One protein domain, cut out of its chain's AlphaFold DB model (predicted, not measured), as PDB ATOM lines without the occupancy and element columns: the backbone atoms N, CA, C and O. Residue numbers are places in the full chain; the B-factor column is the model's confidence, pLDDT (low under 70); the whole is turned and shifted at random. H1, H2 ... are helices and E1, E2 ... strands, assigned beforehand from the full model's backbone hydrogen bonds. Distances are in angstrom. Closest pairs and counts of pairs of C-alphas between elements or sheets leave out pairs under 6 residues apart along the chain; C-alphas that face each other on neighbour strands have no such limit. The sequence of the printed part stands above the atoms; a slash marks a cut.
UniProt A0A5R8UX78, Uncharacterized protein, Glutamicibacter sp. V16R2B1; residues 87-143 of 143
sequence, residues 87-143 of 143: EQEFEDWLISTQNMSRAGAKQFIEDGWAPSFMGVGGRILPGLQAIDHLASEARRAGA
ATOM      1  N   GLU A  87      99.157  64.619  48.262       98.06
ATOM      2  CA  GLU A  87     100.452  65.291  48.110       98.06
ATOM      3  C   GLU A  87     100.690  65.699  46.652       98.06
ATOM      4  O   GLU A  87     101.162  66.799  46.395       98.06
ATOM      5  N   GLN A  88     100.278  64.859  45.695       98.25
ATOM      6  CA  GLN A  88     100.441  65.133  44.267       98.25
ATOM      7  C   GLN A  88      99.646  66.363  43.812       98.25
ATOM      8  O   GLN A  88     100.179  67.189  43.079       98.25
ATOM      9  N   GLU A  89      98.395  66.510  44.264       98.38
ATOM     10  CA  GLU A  89      97.580  67.699  43.972       98.38
ATOM     11  C   GLU A  89      98.226  68.970  44.537       98.38
ATOM     12  O   GLU A  89      98.232  70.012  43.882       98.38
ATOM     13  N   PHE A  90      98.799  68.878  45.740       98.50
ATOM     14  CA  PHE A  90      99.514  69.991  46.355       98.50
ATOM     15  C   PHE A  90     100.808  70.331  45.604       98.50
ATOM     16  O   PHE A  90     101.061  71.500  45.320       98.50
ATOM     17  N   GLU A  91     101.595  69.325  45.218       98.44
ATOM     18  CA  GLU A  91     102.802  69.485  44.397       98.44
ATOM     19  C   GLU A  91     102.479  70.162  43.056       98.44
ATOM     20  O   GLU A  91     103.138  71.131  42.673       98.44
ATOM     21  N   ASP A  92     101.440  69.703  42.356       98.44
ATOM     22  CA  ASP A  92     101.034  70.273  41.069       98.44
ATOM     23  C   ASP A  92     100.529  71.723  41.223       98.44
ATOM     24  O   ASP A  92     100.767  72.572  40.350       98.44
ATOM     25  N   TRP A  93      99.899  72.057  42.355       98.38
ATOM     26  CA  TRP A  93      99.545  73.439  42.687       98.38
ATOM     27  C   TRP A  93     100.775  74.313  42.967       98.38
ATOM     28  O   TRP A  93     100.851  75.431  42.455       98.38
ATOM     29  N   LEU A  94     101.768  73.817  43.715       97.94
ATOM     30  CA  LEU A  94     103.028  74.535  43.949       97.94
ATOM     31  C   LEU A  94     103.740  74.839  42.623       97.94
ATOM     32  O   LEU A  94     104.207  75.957  42.404       97.94
ATOM     33  N   ILE A  95     103.765  73.875  41.703       97.94
ATOM     34  CA  ILE A  95     104.366  74.059  40.378       97.94
ATOM     35  C   ILE A  95     103.602  75.118  39.577       97.94
ATOM     36  O   ILE A  95     104.201  76.059  39.059       97.94
ATOM     37  N   SER A  96     102.277  74.988  39.478       97.38
ATOM     38  CA  SER A  96     101.462  75.856  38.616       97.38
ATOM     39  C   SER A  96     101.242  77.264  39.173       97.38
ATOM     40  O   SER A  96     101.173  78.217  38.400       97.38
ATOM     41  N   THR A  97     101.141  77.408  40.496       96.69
ATOM     42  CA  THR A  97     100.730  78.660  41.156       96.69
ATOM     43  C   THR A  97     101.885  79.353  41.872       96.69
ATOM     44  O   THR A  97     101.964  80.578  41.846       96.69
ATOM     45  N   GLN A  98     102.807  78.599  42.484       94.62
ATOM     46  CA  GLN A  98     104.012  79.165  43.113       94.62
ATOM     47  C   GLN A  98     105.214  79.205  42.157       94.62
ATOM     48  O   GLN A  98     106.287  79.668  42.544       94.62
ATOM     49  N   ASN A  99     105.031  78.766  40.902       95.06
ATOM     50  CA  ASN A  99     106.055  78.746  39.856       95.06
ATOM     51  C   ASN A  99     107.333  78.002  40.289       95.06
ATOM     52  O   ASN A  99     108.449  78.422  39.983       95.06
ATOM     53  N   MET A 100     107.161  76.915  41.045       96.00
ATOM     54  CA  MET A 100     108.261  76.060  41.485       96.00
ATOM     55  C   MET A 100     108.570  74.998  40.429       96.00
ATOM     56  O   MET A 100     107.683  74.498  39.734       96.00
ATOM     57  N   SER A 101     109.830  74.579  40.334       96.88
ATOM     58  CA  SER A 101     110.160  73.344  39.633       96.88
ATOM     59  C   SER A 101     109.628  72.133  40.403       96.88
ATOM     60  O   SER A 101     109.447  72.161  41.622       96.88
ATOM     61  N   ARG A 102     109.483  71.001  39.707       95.94
ATOM     62  CA  ARG A 102     109.132  69.728  40.350       95.94
ATOM     63  C   ARG A 102     110.123  69.303  41.445       95.94
ATOM     64  O   ARG A 102     109.728  68.647  42.398       95.94
ATOM     65  N   ALA A 103     111.405  69.658  41.322       96.31
ATOM     66  CA  ALA A 103     112.378  69.327  42.370       96.31
ATOM     67  C   ALA A 103     112.233  70.230  43.590       96.31
ATOM     68  O   ALA A 103     112.235  69.725  44.704       96.31
ATOM     69  N   GLY A 104     112.058  71.534  43.376       97.12
ATOM     70  CA  GLY A 104     111.809  72.473  44.462       97.12
ATOM     71  C   GLY A 104     110.527  72.163  45.217       97.12
ATOM     72  O   GLY A 104     110.533  72.182  46.441       97.12
ATOM     73  N   ALA A 105     109.444  71.836  44.504       97.75
ATOM     74  CA  ALA A 105     108.173  71.473  45.124       97.75
ATOM     75  C   ALA A 105     108.321  70.243  46.033       97.75
ATOM     76  O   ALA A 105     107.897  70.287  47.182       97.75
ATOM     77  N   LYS A 106     108.993  69.185  45.557       97.19
ATOM     78  CA  LYS A 106     109.280  67.992  46.367       97.19
ATOM     79  C   LYS A 106     110.161  68.292  47.573       97.19
ATOM     80  O   LYS A 106     109.826  67.858  48.666       97.19
ATOM     81  N   GLN A 107     111.230  69.066  47.380       97.19
ATOM     82  CA  GLN A 107     112.108  69.455  48.482       97.19
ATOM     83  C   GLN A 107     111.339  70.243  49.546       97.19
ATOM     84  O   GLN A 107     111.444  69.949  50.726       97.19
ATOM     85  N   PHE A 108     110.506  71.200  49.140       97.69
ATOM     86  CA  PHE A 108     109.699  71.973  50.080       97.69
ATOM     87  C   PHE A 108     108.639  71.123  50.798       97.69
ATOM     88  O   PHE A 108     108.383  71.349  51.978       97.69
ATOM     89  N   ILE A 109     108.028  70.149  50.114       97.88
ATOM     90  CA  ILE A 109     107.101  69.194  50.741       97.88
ATOM     91  C   ILE A 109     107.810  68.368  51.817       97.88
ATOM     92  O   ILE A 109     107.242  68.171  52.891       97.88
ATOM     93  N   GLU A 110     109.036  67.924  51.545       96.94
ATOM     94  CA  GLU A 110     109.870  67.194  52.503       96.94
ATOM     95  C   GLU A 110     110.288  68.077  53.689       96.94
ATOM     96  O   GLU A 110     110.166  67.660  54.840       96.94
ATOM     97  N   ASP A 111     110.714  69.312  53.417       95.88
ATOM     98  CA  ASP A 111     111.172  70.254  54.442       95.88
ATOM     99  C   ASP A 111     110.017  70.775  55.318       95.88
ATOM    100  O   ASP A 111     110.218  71.134  56.479       95.88
ATOM    101  N   GLY A 112     108.802  70.875  54.770       95.88
ATOM    102  CA  GLY A 112     107.609  71.359  55.472       95.88
ATOM    103  C   GLY A 112     107.568  72.872  55.718       95.88
ATOM    104  O   GLY A 112     106.512  73.413  56.054       95.88
ATOM    105  N   TRP A 113     108.687  73.577  55.544       95.25
ATOM    106  CA  TRP A 113     108.832  74.991  55.876       95.25
ATOM    107  C   TRP A 113     109.843  75.701  54.973       95.25
ATOM    108  O   TRP A 113     110.840  75.128  54.544       95.25
ATOM    109  N   ALA A 114     109.596  76.982  54.703       95.00
ATOM    110  CA  ALA A 114     110.505  77.855  53.982       95.00
ATOM    111  C   ALA A 114     110.602  79.219  54.680       95.00
ATOM    112  O   ALA A 114     109.567  79.835  54.961       95.00
ATOM    113  N   PRO A 115     111.817  79.756  54.895       93.38
ATOM    114  CA  PRO A 115     112.004  81.069  55.508       93.38
ATOM    115  C   PRO A 115     111.412  82.191  54.643       93.38
ATOM    116  O   PRO A 115     111.026  82.003  53.495       93.38
ATOM    117  N   SER A 116     111.370  83.416  55.172       90.50
ATOM    118  CA  SER A 116     110.909  84.565  54.371       90.50
ATOM    119  C   SER A 116     111.828  84.827  53.169       90.50
ATOM    120  O   SER A 116     111.365  85.143  52.074       90.50
ATOM    121  N   PHE A 117     113.136  84.680  53.371       93.38
ATOM    122  CA  PHE A 117     114.166  84.860  52.357       93.38
ATOM    123  C   PHE A 117     115.432  84.085  52.733       93.38
ATOM    124  O   PHE A 117     115.654  83.799  53.909       93.38
ATOM    125  N   MET A 118     116.272  83.779  51.744       94.44
ATOM    126  CA  MET A 118     117.596  83.184  51.941       94.44
ATOM    127  C   MET A 118     118.646  83.875  51.072       94.44
ATOM    128  O   MET A 118     118.360  84.296  49.950       94.44
ATOM    129  N   GLY A 119     119.871  83.960  51.591       94.50
ATOM    130  CA  GLY A 119     121.045  84.331  50.808       94.50
ATOM    131  C   GLY A 119     121.569  83.118  50.040       94.50
ATOM    132  O   GLY A 119     122.035  82.168  50.659       94.50
ATOM    133  N   VAL A 120     121.515  83.151  48.709       91.62
ATOM    134  CA  VAL A 120     122.007  82.080  47.831       91.62
ATOM    135  C   VAL A 120     122.889  82.691  46.745       91.62
ATOM    136  O   VAL A 120     122.461  83.597  46.030       91.62
ATOM    137  N   GLY A 121     124.149  82.252  46.653       86.62
ATOM    138  CA  GLY A 121     125.087  82.727  45.625       86.62
ATOM    139  C   GLY A 121     125.289  84.251  45.601       86.62
ATOM    140  O   GLY A 121     125.414  84.840  44.532       86.62
ATOM    141  N   GLY A 122     125.250  84.912  46.765       91.38
ATOM    142  CA  GLY A 122     125.364  86.374  46.872       91.38
ATOM    143  C   GLY A 122     124.090  87.158  46.527       91.38
ATOM    144  O   GLY A 122     124.125  88.386  46.481       91.38
ATOM    145  N   ARG A 123     122.956  86.482  46.301       92.56
ATOM    146  CA  ARG A 123     121.639  87.097  46.069       92.56
ATOM    147  C   ARG A 123     120.704  86.783  47.228       92.56
ATOM    148  O   ARG A 123     120.790  85.709  47.811       92.56
ATOM    149  N   ILE A 124     119.782  87.691  47.534       94.75
ATOM    150  CA  ILE A 124     118.671  87.411  48.449       94.75
ATOM    151  C   ILE A 124     117.471  86.988  47.606       94.75
ATOM    152  O   ILE A 124     117.050  87.728  46.715       94.75
ATOM    153  N   LEU A 125     116.942  85.798  47.876       94.44
ATOM    154  CA  LEU A 125     115.775  85.233  47.202       94.44
ATOM    155  C   LEU A 125     114.644  84.996  48.213       94.44
ATOM    156  O   LEU A 125     114.941  84.668  49.364       94.44
ATOM    157  N   PRO A 126     113.360  85.105  47.816       93.56
ATOM    158  CA  PRO A 126     112.240  84.611  48.621       93.56
ATOM    159  C   PRO A 126     112.424  83.128  48.964       93.56
ATOM    160  O   PRO A 126     112.911  82.375  48.123       93.56
ATOM    161  N   GLY A 127     112.021  82.684  50.159       93.94
ATOM    162  CA  GLY A 127     112.367  81.339  50.650       93.94
ATOM    163  C   GLY A 127     111.973  80.189  49.723       93.94
ATOM    164  O   GLY A 127     112.822  79.364  49.407       93.94
ATOM    165  N   LEU A 128     110.737  80.175  49.210       94.69
ATOM    166  CA  LEU A 128     110.298  79.140  48.257       94.69
ATOM    167  C   LEU A 128     111.138  79.132  46.971       94.69
ATOM    168  O   LEU A 128     111.508  78.071  46.481       94.69
ATOM    169  N   GLN A 129     111.486  80.311  46.446       94.62
ATOM    170  CA  GLN A 129     112.328  80.425  45.250       94.62
ATOM    171  C   GLN A 129     113.775  80.016  45.533       94.62
ATOM    172  O   GLN A 129     114.449  79.474  44.664       94.62
ATOM    173  N   ALA A 130     114.258  80.274  46.746       94.75
ATOM    174  CA  ALA A 130     115.587  79.875  47.172       94.75
ATOM    175  C   ALA A 130     115.704  78.347  47.297       94.75
ATOM    176  O   ALA A 130     116.669  77.778  46.791       94.75
ATOM    177  N   ILE A 131     114.707  77.687  47.904       95.31
ATOM    178  CA  ILE A 131     114.614  76.219  47.952       95.31
ATOM    179  C   ILE A 131     114.566  75.651  46.531       95.31
ATOM    180  O   ILE A 131     115.341  74.756  46.197       95.31
ATOM    181  N   ASP A 132     113.714  76.209  45.668       95.94
ATOM    182  CA  ASP A 132     113.596  75.754  44.282       95.94
ATOM    183  C   ASP A 132     114.903  75.886  43.488       95.94
ATOM    184  O   ASP A 132     115.292  74.975  42.749       95.94
ATOM    185  N   HIS A 133     115.610  77.001  43.680       94.12
ATOM    186  CA  HIS A 133     116.904  77.244  43.060       94.12
ATOM    187  C   HIS A 133     117.935  76.192  43.485       94.12
ATOM    188  O   HIS A 133     118.520  75.535  42.622       94.12
ATOM    189  N   LEU A 134     118.099  75.973  44.793       93.69
ATOM    190  CA  LEU A 134     119.053  75.001  45.338       93.69
ATOM    191  C   LEU A 134     118.733  73.567  44.895       93.69
ATOM    192  O   LEU A 134     119.624  72.840  44.453       93.69
ATOM    193  N   ALA A 135     117.458  73.169  44.940       93.62
ATOM    194  CA  ALA A 135     117.024  71.842  44.504       93.62
ATOM    195  C   ALA A 135     117.275  71.616  43.001       93.62
ATOM    196  O   ALA A 135     117.663  70.526  42.568       93.62
ATOM    197  N   SER A 136     117.087  72.659  42.188       90.62
ATOM    198  CA  SER A 136     117.372  72.617  40.753       90.62
ATOM    199  C   SER A 136     118.869  72.508  40.455       90.62
ATOM    200  O   SER A 136     119.254  71.772  39.544       90.62
ATOM    201  N   GLU A 137     119.718  73.208  41.210       89.38
ATOM    202  CA  GLU A 137     121.177  73.113  41.086       89.38
ATOM    203  C   GLU A 137     121.697  71.735  41.499       89.38
ATOM    204  O   GLU A 137     122.451  71.121  40.739       89.38
ATOM    205  N   ALA A 138     121.233  71.201  42.632       87.12
ATOM    206  CA  ALA A 138     121.601  69.865  43.098       87.12
ATOM    207  C   ALA A 138     121.274  68.787  42.051       87.12
ATOM    208  O   ALA A 138     122.107  67.924  41.763       87.12
ATOM    209  N   ARG A 139     120.105  68.878  41.397       84.94
ATOM    210  CA  ARG A 139     119.745  67.963  40.303       84.94
ATOM    211  C   ARG A 139     120.637  68.087  39.071       84.94
ATOM    212  O   ARG A 139     120.844  67.084  38.399       84.94
ATOM    213  N   ARG A 140     121.132  69.285  38.748       81.00
ATOM    214  CA  ARG A 140     122.054  69.487  37.615       81.00
ATOM    215  C   ARG A 140     123.461  68.982  37.916       81.00
ATOM    216  O   ARG A 140     124.135  68.554  36.994       81.00
ATOM    217  N   ALA A 141     123.897  69.047  39.172       78.50
ATOM    218  CA  ALA A 141     125.215  68.571  39.589       78.50
ATOM    219  C   ALA A 141     125.292  67.038  39.729       78.50
ATOM    220  O   ALA A 141     126.383  66.478  39.666       78.50
ATOM    221  N   GLY A 142     124.151  66.370  39.939       71.56
ATOM    222  CA  GLY A 142     124.047  64.910  40.044       71.56
ATOM    223  C   GLY A 142     123.647  64.177  38.755       71.56
ATOM    224  O   GLY A 142     123.428  62.968  38.818       71.56
ATOM    225  N   ALA A 143     123.509  64.886  37.628       52.94
ATOM    226  CA  ALA A 143     123.194  64.344  36.300       52.94
ATOM    227  C   ALA A 143     124.425  64.401  35.386       52.94
ATOM    228  O   ALA A 143     124.580  63.466  34.569       52.94
TER     229      ALA A 143
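What this domain is: This is residues 87 to 143 of the 143 residues of an uncharacterized protein of Glutamicibacter sp. V16R2B1 (UniProt A0A5R8UX78). A small hairpin of two strands, E1 and E2, sits at the first end of the longest helix, H3; H2 packs steeply across H3, and H1 packs on H2, apart from H3. The printed part has 57 residues, with named elements in the order H1, H2, E1, E2, H3; the sheet E1 - E2 is antiparallel and the class mostly helix. It is compact, with a radius of gyration of the C-alphas of 11.0 A and spans of 34 by 30 by 18 A.

How they stand to each other: E1, residues 117 to 120, and E2, residues 123 to 126, form an antiparallel hairpin at 146 degrees, with N 118 and O 125 2.9 A apart, within hydrogen-bond range. The closest C-alphas of E1 and H3, residues 127 to 141, are those of Phe 117 and Gly 127, 4.3 A apart. H3 touches H2, residues 102 to 111, at a steep tilt of 62 degrees, opposite ways; the closest C-alphas are those of Gly 104 and Asp 132, 3.7 A. H2 touches H1, residues 87 to 97, at a steep tilt of 57 degrees, opposite ways; the closest C-alphas are those of Glu 91 and Ala 105, 5.8 A. In H1, H2 and H3 every O i to N i+4 pair is within hydrogen-bond range.

Where its parts are: H3 measures 21.2 A, H1 15.1 A and H2 14.2 A. C-alpha 87 of H1 is at (100.452, 65.291, 48.110); C-alpha 141 of H3 is at (125.215, 68.571, 39.589).

The domain as a whole: The C-alphas of Glu 89 and Gly 122 are the two farthest apart, 33.6 A. The printed part has no cut, the four links are tight, and residue 143 has pLDDT under 70.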